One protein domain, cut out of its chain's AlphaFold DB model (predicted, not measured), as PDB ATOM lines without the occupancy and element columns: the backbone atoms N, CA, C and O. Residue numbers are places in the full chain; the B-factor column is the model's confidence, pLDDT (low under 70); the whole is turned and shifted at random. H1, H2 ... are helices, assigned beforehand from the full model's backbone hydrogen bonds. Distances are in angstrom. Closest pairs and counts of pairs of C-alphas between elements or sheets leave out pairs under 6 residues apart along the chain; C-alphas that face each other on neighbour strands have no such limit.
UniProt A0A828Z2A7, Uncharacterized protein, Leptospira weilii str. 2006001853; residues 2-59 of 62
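AT A GLANCE: This is residues 2 to 59 of the 62 residues of an uncharacterized protein of Leptospira weilii str. 2006001853 (UniProt A0A828Z2A7). One long helix, H4, makes the long axis of a thin rod, with the shorter H1 alongside part of it; H2, H3 and the link between them form a loose loop beyond its first end, and residues 51 to 59 stick out at the other. The printed part has 58 residues, with four named helices, H1 to H4 in chain order, and no named strand: all helix. It is loose, with a radius of gyration of the C-alphas of 14.3 A, spanning 48 by 21 by 14 A.

HOW THE PARTS SIT: H4, residues 37 to 57, touches H1, residues 2 to 11, with residues 42 to 46 alone; the closest C-alphas, of Ile 4 and Ala 46, are 6.2 A apart. They run opposite ways at a shallow tilt of 26 degrees. H2, residues 15 to 21, is close to H4 but not clearly touching, the closest C-alphas, of Pro 15 and Trp 39, being 6.7 A apart. H3, residues 31 to 34, is apart from H1 and H4. In H1, H2 and H4 every O i to N i+4 pair is within hydrogen-bond range; H3 is too short for one.

IN THESE COORDINATES: H4 is 30.2 A long, from C-alpha 37 at (128.024, 150.113, 83.289) to C-alpha 57 at (126.004, 126.334, 64.847). H1 measures 14.5 A, H2 10.0 A and H3 6.0 A.

THE WHOLE: The C-alphas farthest apart, of Gly 23 and Gly 59, are 48.2 A apart. The printed part has no cut and no long link. Residues 2 to 6, 8, 28, 30, 32 and 59 have pLDDT under 70.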
ATOM      1  N   PHE A   2     117.133 134.893  72.972       54.59
ATOM      2  CA  PHE A   2     116.160 135.676  73.768       54.59
ATOM      3  C   PHE A   2     116.265 135.468  75.294       54.59
ATOM      4  O   PHE A   2     116.035 136.392  76.070       54.59
ATOM      5  N   CYS A   3     116.671 134.272  75.736       63.81
ATOM      6  CA  CYS A   3     116.679 133.916  77.157       63.81
ATOM      7  C   CYS A   3     117.707 134.697  77.988       63.81
ATOM      8  O   CYS A   3     117.455 134.952  79.153       63.81
ATOM      9  N   ILE A   4     118.843 135.109  77.418       67.38
ATOM     10  CA  ILE A   4     119.920 135.763  78.185       67.38
ATOM     11  C   ILE A   4     119.545 137.209  78.521       67.38
ATOM     12  O   ILE A   4     119.708 137.639  79.658       67.38
ATOM     13  N   LEU A   5     118.978 137.937  77.553       65.62
ATOM     14  CA  LEU A   5     118.442 139.281  77.787       65.62
ATOM     15  C   LEU A   5     117.226 139.240  78.722       65.62
ATOM     16  O   LEU A   5     117.131 140.072  79.619       65.62
ATOM     17  N   GLY A   6     116.354 138.235  78.573       68.06
ATOM     18  CA  GLY A   6     115.227 138.018  79.485       68.06
ATOM     19  C   GLY A   6     115.668 137.719  80.922       68.06
ATOM     20  O   GLY A   6     115.162 138.326  81.857       68.06
ATOM     21  N   ILE A   7     116.664 136.846  81.113       72.25
ATOM     22  CA  ILE A   7     117.248 136.558  82.432       72.25
ATOM     23  C   ILE A   7     117.919 137.809  83.013       72.25
ATOM     24  O   ILE A   7     117.751 138.094  84.196       72.25
ATOM     25  N   GLY A   8     118.625 138.585  82.186       67.44
ATOM     26  CA  GLY A   8     119.211 139.863  82.591       67.44
ATOM     27  C   GLY A   8     118.162 140.852  83.108       67.44
ATOM     28  O   GLY A   8     118.359 141.453  84.156       67.44
ATOM     29  N   MET A   9     117.019 140.958  82.428       70.19
ATOM     30  CA  MET A   9     115.894 141.802  82.854       70.19
ATOM     31  C   MET A   9     115.185 141.306  84.121       70.19
ATOM     32  O   MET A   9     114.672 142.119  84.878       70.19
ATOM     33  N   ILE A  10     115.150 139.993  84.373       74.75
ATOM     34  CA  ILE A  10     114.526 139.429  85.583       74.75
ATOM     35  C   ILE A  10     115.441 139.583  86.806       74.75
ATOM     36  O   ILE A  10     114.965 139.866  87.903       74.75
ATOM     37  N   LEU A  11     116.748 139.368  86.635       70.75
ATOM     38  CA  LEU A  11     117.713 139.374  87.737       70.75
ATOM     39  C   LEU A  11     118.215 140.772  88.101       70.75
ATOM     40  O   LEU A  11     118.640 140.985  89.239       70.75
ATOM     41  N   PHE A  12     118.204 141.713  87.156       72.75
ATOM     42  CA  PHE A  12     118.747 143.048  87.363       72.75
ATOM     43  C   PHE A  12     117.681 144.117  87.171       72.75
ATOM     44  O   PHE A  12     116.995 144.174  86.155       72.75
ATOM     45  N   THR A  13     117.602 145.010  88.153       70.19
ATOM     46  CA  THR A  13     116.797 146.225  88.093       70.19
ATOM     47  C   THR A  13     117.152 147.053  86.858       70.19
ATOM     48  O   THR A  13     118.331 147.208  86.513       70.19
ATOM     49  N   ASP A  14     116.130 147.617  86.213       73.88
ATOM     50  CA  ASP A  14     116.289 148.468  85.039       73.88
ATOM     51  C   ASP A  14     117.354 149.555  85.264       73.88
ATOM     52  O   ASP A  14     117.420 150.147  86.350       73.88
ATOM     53  N   PRO A  15     118.149 149.908  84.237       73.19
ATOM     54  CA  PRO A  15     119.230 150.882  84.383       73.19
ATOM     55  C   PRO A  15     118.702 152.263  84.795       73.19
ATOM     56  O   PRO A  15     119.384 153.017  85.487       73.19
ATOM     57  N   LYS A  16     117.455 152.578  84.421       74.44
ATOM     58  CA  LYS A  16     116.732 153.761  84.894       74.44
ATOM     59  C   LYS A  16     116.504 153.703  86.403       74.44
ATOM     60  O   LYS A  16     116.875 154.630  87.110       74.44
ATOM     61  N   SER A  17     115.924 152.612  86.888       76.00
ATOM     62  CA  SER A  17     115.591 152.416  88.299       76.00
ATOM     63  C   SER A  17     116.842 152.374  89.189       76.00
ATOM     64  O   SER A  17     116.825 152.953  90.272       76.00
ATOM     65  N   GLU A  18     117.959 151.805  88.713       76.44
ATOM     66  CA  GLU A  18     119.267 151.881  89.394       76.44
ATOM     67  C   GLU A  18     119.748 153.324  89.597       76.44
ATOM     68  O   GLU A  18     120.272 153.661  90.659       76.44
ATOM     69  N   ARG A  19     119.582 154.181  88.585       74.44
ATOM     70  CA  ARG A  19     120.016 155.584  88.636       74.44
ATOM     71  C   ARG A  19     119.085 156.457  89.473       74.44
ATOM     72  O   ARG A  19     119.580 157.286  90.232       74.44
ATOM     73  N   ILE A  20     117.768 156.212  89.421       80.75
ATOM     74  CA  ILE A  20     116.791 156.880  90.304       80.75
ATOM     75  C   ILE A  20     117.130 156.561  91.762       80.75
ATOM     76  O   ILE A  20     117.195 157.465  92.589       80.75
ATOM     77  N   ALA A  21     117.407 155.290  92.072       80.69
ATOM     78  CA  ALA A  21     117.767 154.861  93.423       80.69
ATOM     79  C   ALA A  21     119.084 155.479  93.928       80.69
ATOM     80  O   ALA A  21     119.260 155.649  95.131       80.69
ATOM     81  N   ARG A  22     120.005 155.840  93.024       79.81
ATOM     82  CA  ARG A  22     121.242 156.572  93.346       79.81
ATOM     83  C   ARG A  22     121.051 158.086  93.475       79.81
ATOM     84  O   ARG A  22     122.002 158.767  93.846       79.81
ATOM     85  N   GLY A  23     119.862 158.609  93.173       80.00
ATOM     86  CA  GLY A  23     119.592 160.047  93.159       80.00
ATOM     87  C   GLY A  23     120.246 160.788  91.989       80.00
ATOM     88  O   GLY A  23     120.432 161.999  92.076       80.00
ATOM     89  N   GLU A  24     120.621 160.090  90.908       78.38
ATOM     90  CA  GLU A  24     121.131 160.744  89.699       78.38
ATOM     91  C   GLU A  24     119.994 161.475  88.972       78.38
ATOM     92  O   GLU A  24     118.903 160.928  88.795       78.38
ATOM     93  N   ASP A  25     120.257 162.696  88.496       77.50
ATOM     94  CA  ASP A  25     119.324 163.397  87.617       77.50
ATOM     95  C   ASP A  25     119.357 162.783  86.211       77.50
ATOM     96  O   ASP A  25     120.327 162.891  85.458       77.50
ATOM     97  N   ILE A  26     118.260 162.117  85.867       75.56
ATOM     98  CA  ILE A  26     118.108 161.350  84.630       75.56
ATOM     99  C   ILE A  26     117.413 162.154  83.537       75.56
ATOM    100  O   ILE A  26     117.381 161.723  82.387       75.56
ATOM    101  N   SER A  27     116.892 163.338  83.868       74.75
ATOM    102  CA  SER A  27     116.247 164.231  82.900       74.75
ATOM    103  C   SER A  27     117.235 164.772  81.856       74.75
ATOM    104  O   SER A  27     116.850 165.085  80.732       74.75
ATOM    105  N   GLN A  28     118.525 164.799  82.202       69.31
ATOM    106  CA  GLN A  28     119.635 165.232  81.349       69.31
ATOM    107  C   GLN A  28     120.267 164.083  80.537       69.31
ATOM    108  O   GLN A  28     121.113 164.315  79.667       69.31
ATOM    109  N   LEU A  29     119.914 162.825  80.830       72.19
ATOM    110  CA  LEU A  29     120.516 161.653  80.196       72.19
ATOM    111  C   LEU A  29     119.720 161.275  78.944       72.19
ATOM    112  O   LEU A  29     118.528 161.001  79.007       72.19
ATOM    113  N   ASN A  30     120.398 161.237  77.795       68.12
ATOM    114  CA  ASN A  30     119.784 160.934  76.504       68.12
ATOM    115  C   ASN A  30     120.481 159.741  75.828       68.12
ATOM    116  O   ASN A  30     121.711 159.626  75.860       68.12
ATOM    117  N   GLY A  31     119.695 158.848  75.222       72.81
ATOM    118  CA  GLY A  31     120.185 157.697  74.452       72.81
ATOM    119  C   GLY A  31     121.063 156.720  75.248       72.81
ATOM    120  O   GLY A  31     120.708 156.279  76.336       72.81
ATOM    121  N   TYR A  32     122.239 156.377  74.713       68.62
ATOM    122  CA  TYR A  32     123.164 155.394  75.302       68.62
ATOM    123  C   TYR A  32     123.688 155.779  76.698       68.62
ATOM    124  O   TYR A  32     124.136 154.910  77.445       68.62
ATOM    125  N   ARG A  33     123.605 157.063  77.084       70.56
ATOM    126  CA  ARG A  33     124.004 157.529  78.424       70.56
ATOM    127  C   ARG A  33     123.074 157.021  79.527       70.56
ATOM    128  O   ARG A  33     123.466 157.061  80.687       70.56
ATOM    129  N   PHE A  34     121.886 156.519  79.185       72.62
ATOM    130  CA  PHE A  34     120.958 155.901  80.136       72.62
ATOM    131  C   PHE A  34     121.432 154.526  80.625       72.62
ATOM    132  O   PHE A  34     121.145 154.131  81.754       72.62
ATOM    133  N   ILE A  35     122.185 153.804  79.792       77.12
ATOM    134  CA  ILE A  35     122.657 152.451  80.090       77.12
ATOM    135  C   ILE A  35     123.721 152.546  81.191       77.12
ATOM    136  O   ILE A  35     124.689 153.303  81.075       77.12
ATOM    137  N   THR A  36     123.530 151.839  82.306       79.94
ATOM    138  CA  THR A  36     124.533 151.787  83.382       79.94
ATOM    139  C   THR A  36     125.686 150.853  82.986       79.94
ATOM    140  O   THR A  36     125.503 149.972  82.142       79.94
ATOM    141  N   PRO A  37     126.885 150.992  83.586       81.12
ATOM    142  CA  PRO A  37     128.024 150.113  83.289       81.12
ATOM    143  C   PRO A  37     127.701 148.618  83.440       81.12
ATOM    144  O   PRO A  37     128.202 147.785  82.688       81.12
ATOM    145  N   ARG A  38     126.810 148.274  84.378       81.62
ATOM    146  CA  ARG A  38     126.321 146.906  84.581       81.62
ATOM    147  C   ARG A  38     125.547 146.390  83.368       81.62
ATOM    148  O   ARG A  38     125.799 145.282  82.906       81.62
ATOM    149  N   TRP A  39     124.652 147.202  82.820       82.56
ATOM    150  CA  TRP A  39     123.882 146.845  81.631       82.56
ATOM    151  C   TRP A  39     124.749 146.754  80.369       82.56
ATOM    152  O   TRP A  39     124.498 145.895  79.526       82.56
ATOM    153  N   TRP A  40     125.829 147.536  80.280       84.69
ATOM    154  CA  TRP A  40     126.858 147.338  79.252       84.69
ATOM    155  C   TRP A  40     127.535 145.967  79.351       84.69
ATOM    156  O   TRP A  40     127.730 145.314  78.327       84.69
ATOM    157  N   ALA A  41     127.839 145.492  80.563       84.94
ATOM    158  CA  ALA A  41     128.404 144.157  80.759       84.94
ATOM    159  C   ALA A  41     127.417 143.046  80.355       84.94
ATOM    160  O   ALA A  41     127.806 142.099  79.675       84.94
ATOM    161  N   ILE A  42     126.133 143.183  80.705       84.81
ATOM    162  CA  ILE A  42     125.085 142.226  80.304       84.81
ATOM    163  C   ILE A  42     124.952 142.178  78.776       84.81
ATOM    164  O   ILE A  42     124.909 141.092  78.200       84.81
ATOM    165  N   LEU A  43     124.943 143.339  78.111       84.12
ATOM    166  CA  LEU A  43     124.915 143.419  76.648       84.12
ATOM    167  C   LEU A  43     126.143 142.751  76.022       84.12
ATOM    168  O   LEU A  43     125.990 141.965  75.091       84.12
ATOM    169  N   ALA A  44     127.341 143.004  76.555       87.25
ATOM    170  CA  ALA A  44     128.568 142.380  76.069       87.25
ATOM    171  C   ALA A  44     128.522 140.849  76.191       87.25
ATOM    172  O   ALA A  44     128.848 140.149  75.234       87.25
ATOM    173  N   ILE A  45     128.052 140.318  77.324       86.75
ATOM    174  CA  ILE A  45     127.892 138.870  77.531       86.75
ATOM    175  C   ILE A  45     126.845 138.296  76.572       86.75
ATOM    176  O   ILE A  45     127.060 137.229  75.995       86.75
ATOM    177  N   ALA A  46     125.727 138.994  76.364       84.94
ATOM    178  CA  ALA A  46     124.692 138.559  75.434       84.94
ATOM    179  C   ALA A  46     125.223 138.486  73.994       84.94
ATOM    180  O   ALA A  46     124.998 137.481  73.321       84.94
ATOM    181  N   PHE A  47     125.976 139.498  73.549       85.38
ATOM    182  CA  PHE A  47     126.635 139.506  72.241       85.38
ATOM    183  C   PHE A  47     127.703 138.421  72.113       85.38
ATOM    184  O   PHE A  47     127.760 137.742  71.092       85.38
ATOM    185  N   LEU A  48     128.519 138.209  73.145       87.94
ATOM    186  CA  LEU A  48     129.534 137.159  73.137       87.94
ATOM    187  C   LEU A  48     128.891 135.771  73.058       87.94
ATOM    188  O   LEU A  48     129.310 134.936  72.266       87.94
ATOM    189  N   THR A  49     127.833 135.535  73.831       85.38
ATOM    190  CA  THR A  49     127.125 134.249  73.815       85.38
ATOM    191  C   THR A  49     126.420 134.023  72.484       85.38
ATOM    192  O   THR A  49     126.433 132.914  71.961       85.38
ATOM    193  N   ALA A  50     125.832 135.078  71.916       83.06
ATOM    194  CA  ALA A  50     125.273 135.065  70.573       83.06
ATOM    195  C   ALA A  50     126.316 134.666  69.527       83.06
ATOM    196  O   ALA A  50     126.068 133.767  68.731       83.06
ATOM    197  N   PHE A  51     127.485 135.300  69.578       84.56
ATOM    198  CA  PHE A  51     128.591 135.045  68.668       84.56
ATOM    199  C   PHE A  51     129.147 133.626  68.812       84.56
ATOM    200  O   PHE A  51     129.315 132.937  67.817       84.56
ATOM    201  N   VAL A  52     129.369 133.148  70.040       85.81
ATOM    202  CA  VAL A  52     129.818 131.769  70.300       85.81
ATOM    203  C   VAL A  52     128.777 130.751  69.834       85.81
ATOM    204  O   VAL A  52     129.130 129.715  69.281       85.81
ATOM    205  N   ASN A  53     127.491 131.032  70.042       84.88
ATOM    206  CA  ASN A  53     126.420 130.155  69.589       84.88
ATOM    207  C   ASN A  53     126.337 130.105  68.057       84.88
ATOM    208  O   ASN A  53     126.190 129.023  67.500       84.88
ATOM    209  N   ASP A  54     126.443 131.255  67.391       82.62
ATOM    210  CA  ASP A  54     126.512 131.332  65.930       82.62
ATOM    211  C   ASP A  54     127.730 130.565  65.405       82.62
ATOM    212  O   ASP A  54     127.580 129.697  64.556       82.62
ATOM    213  N   ALA A  55     128.893 130.763  66.026       83.44
ATOM    214  CA  ALA A  55     130.131 130.069  65.706       83.44
ATOM    215  C   ALA A  55     130.034 128.539  65.790       83.44
ATOM    216  O   ALA A  55     130.539 127.807  64.935       83.44
ATOM    217  N   PHE A  56     129.385 128.044  66.844       81.06
ATOM    218  CA  PHE A  56     129.158 126.617  67.041       81.06
ATOM    219  C   PHE A  56     128.150 126.052  66.036       81.06
ATOM    220  O   PHE A  56     128.356 124.956  65.517       81.06
ATOM    221  N   LEU A  57     127.064 126.781  65.756       79.12
ATOM    222  CA  LEU A  57     126.004 126.334  64.847       79.12
ATOM    223  C   LEU A  57     126.399 126.429  63.375       79.12
ATOM    224  O   LEU A  57     126.003 125.572  62.589       79.12
ATOM    225  N   SER A  58     127.202 127.425  63.003       75.38
ATOM    226  CA  SER A  58     127.775 127.541  61.664       75.38
ATOM    227  C   SER A  58     128.817 126.457  61.388       75.38
ATOM    228  O   SER A  58     129.317 126.384  60.269       75.38
ATOM    229  N   GLY A  59     129.151 125.636  62.397       62.91
ATOM    230  CA  GLY A  59     130.156 124.590  62.316       62.91
ATOM    231  C   GLY A  59     131.458 125.179  61.815       62.91
ATOM    232  O   GLY A  59     131.865 124.815  60.718       62.91
TER     233      GLY A  59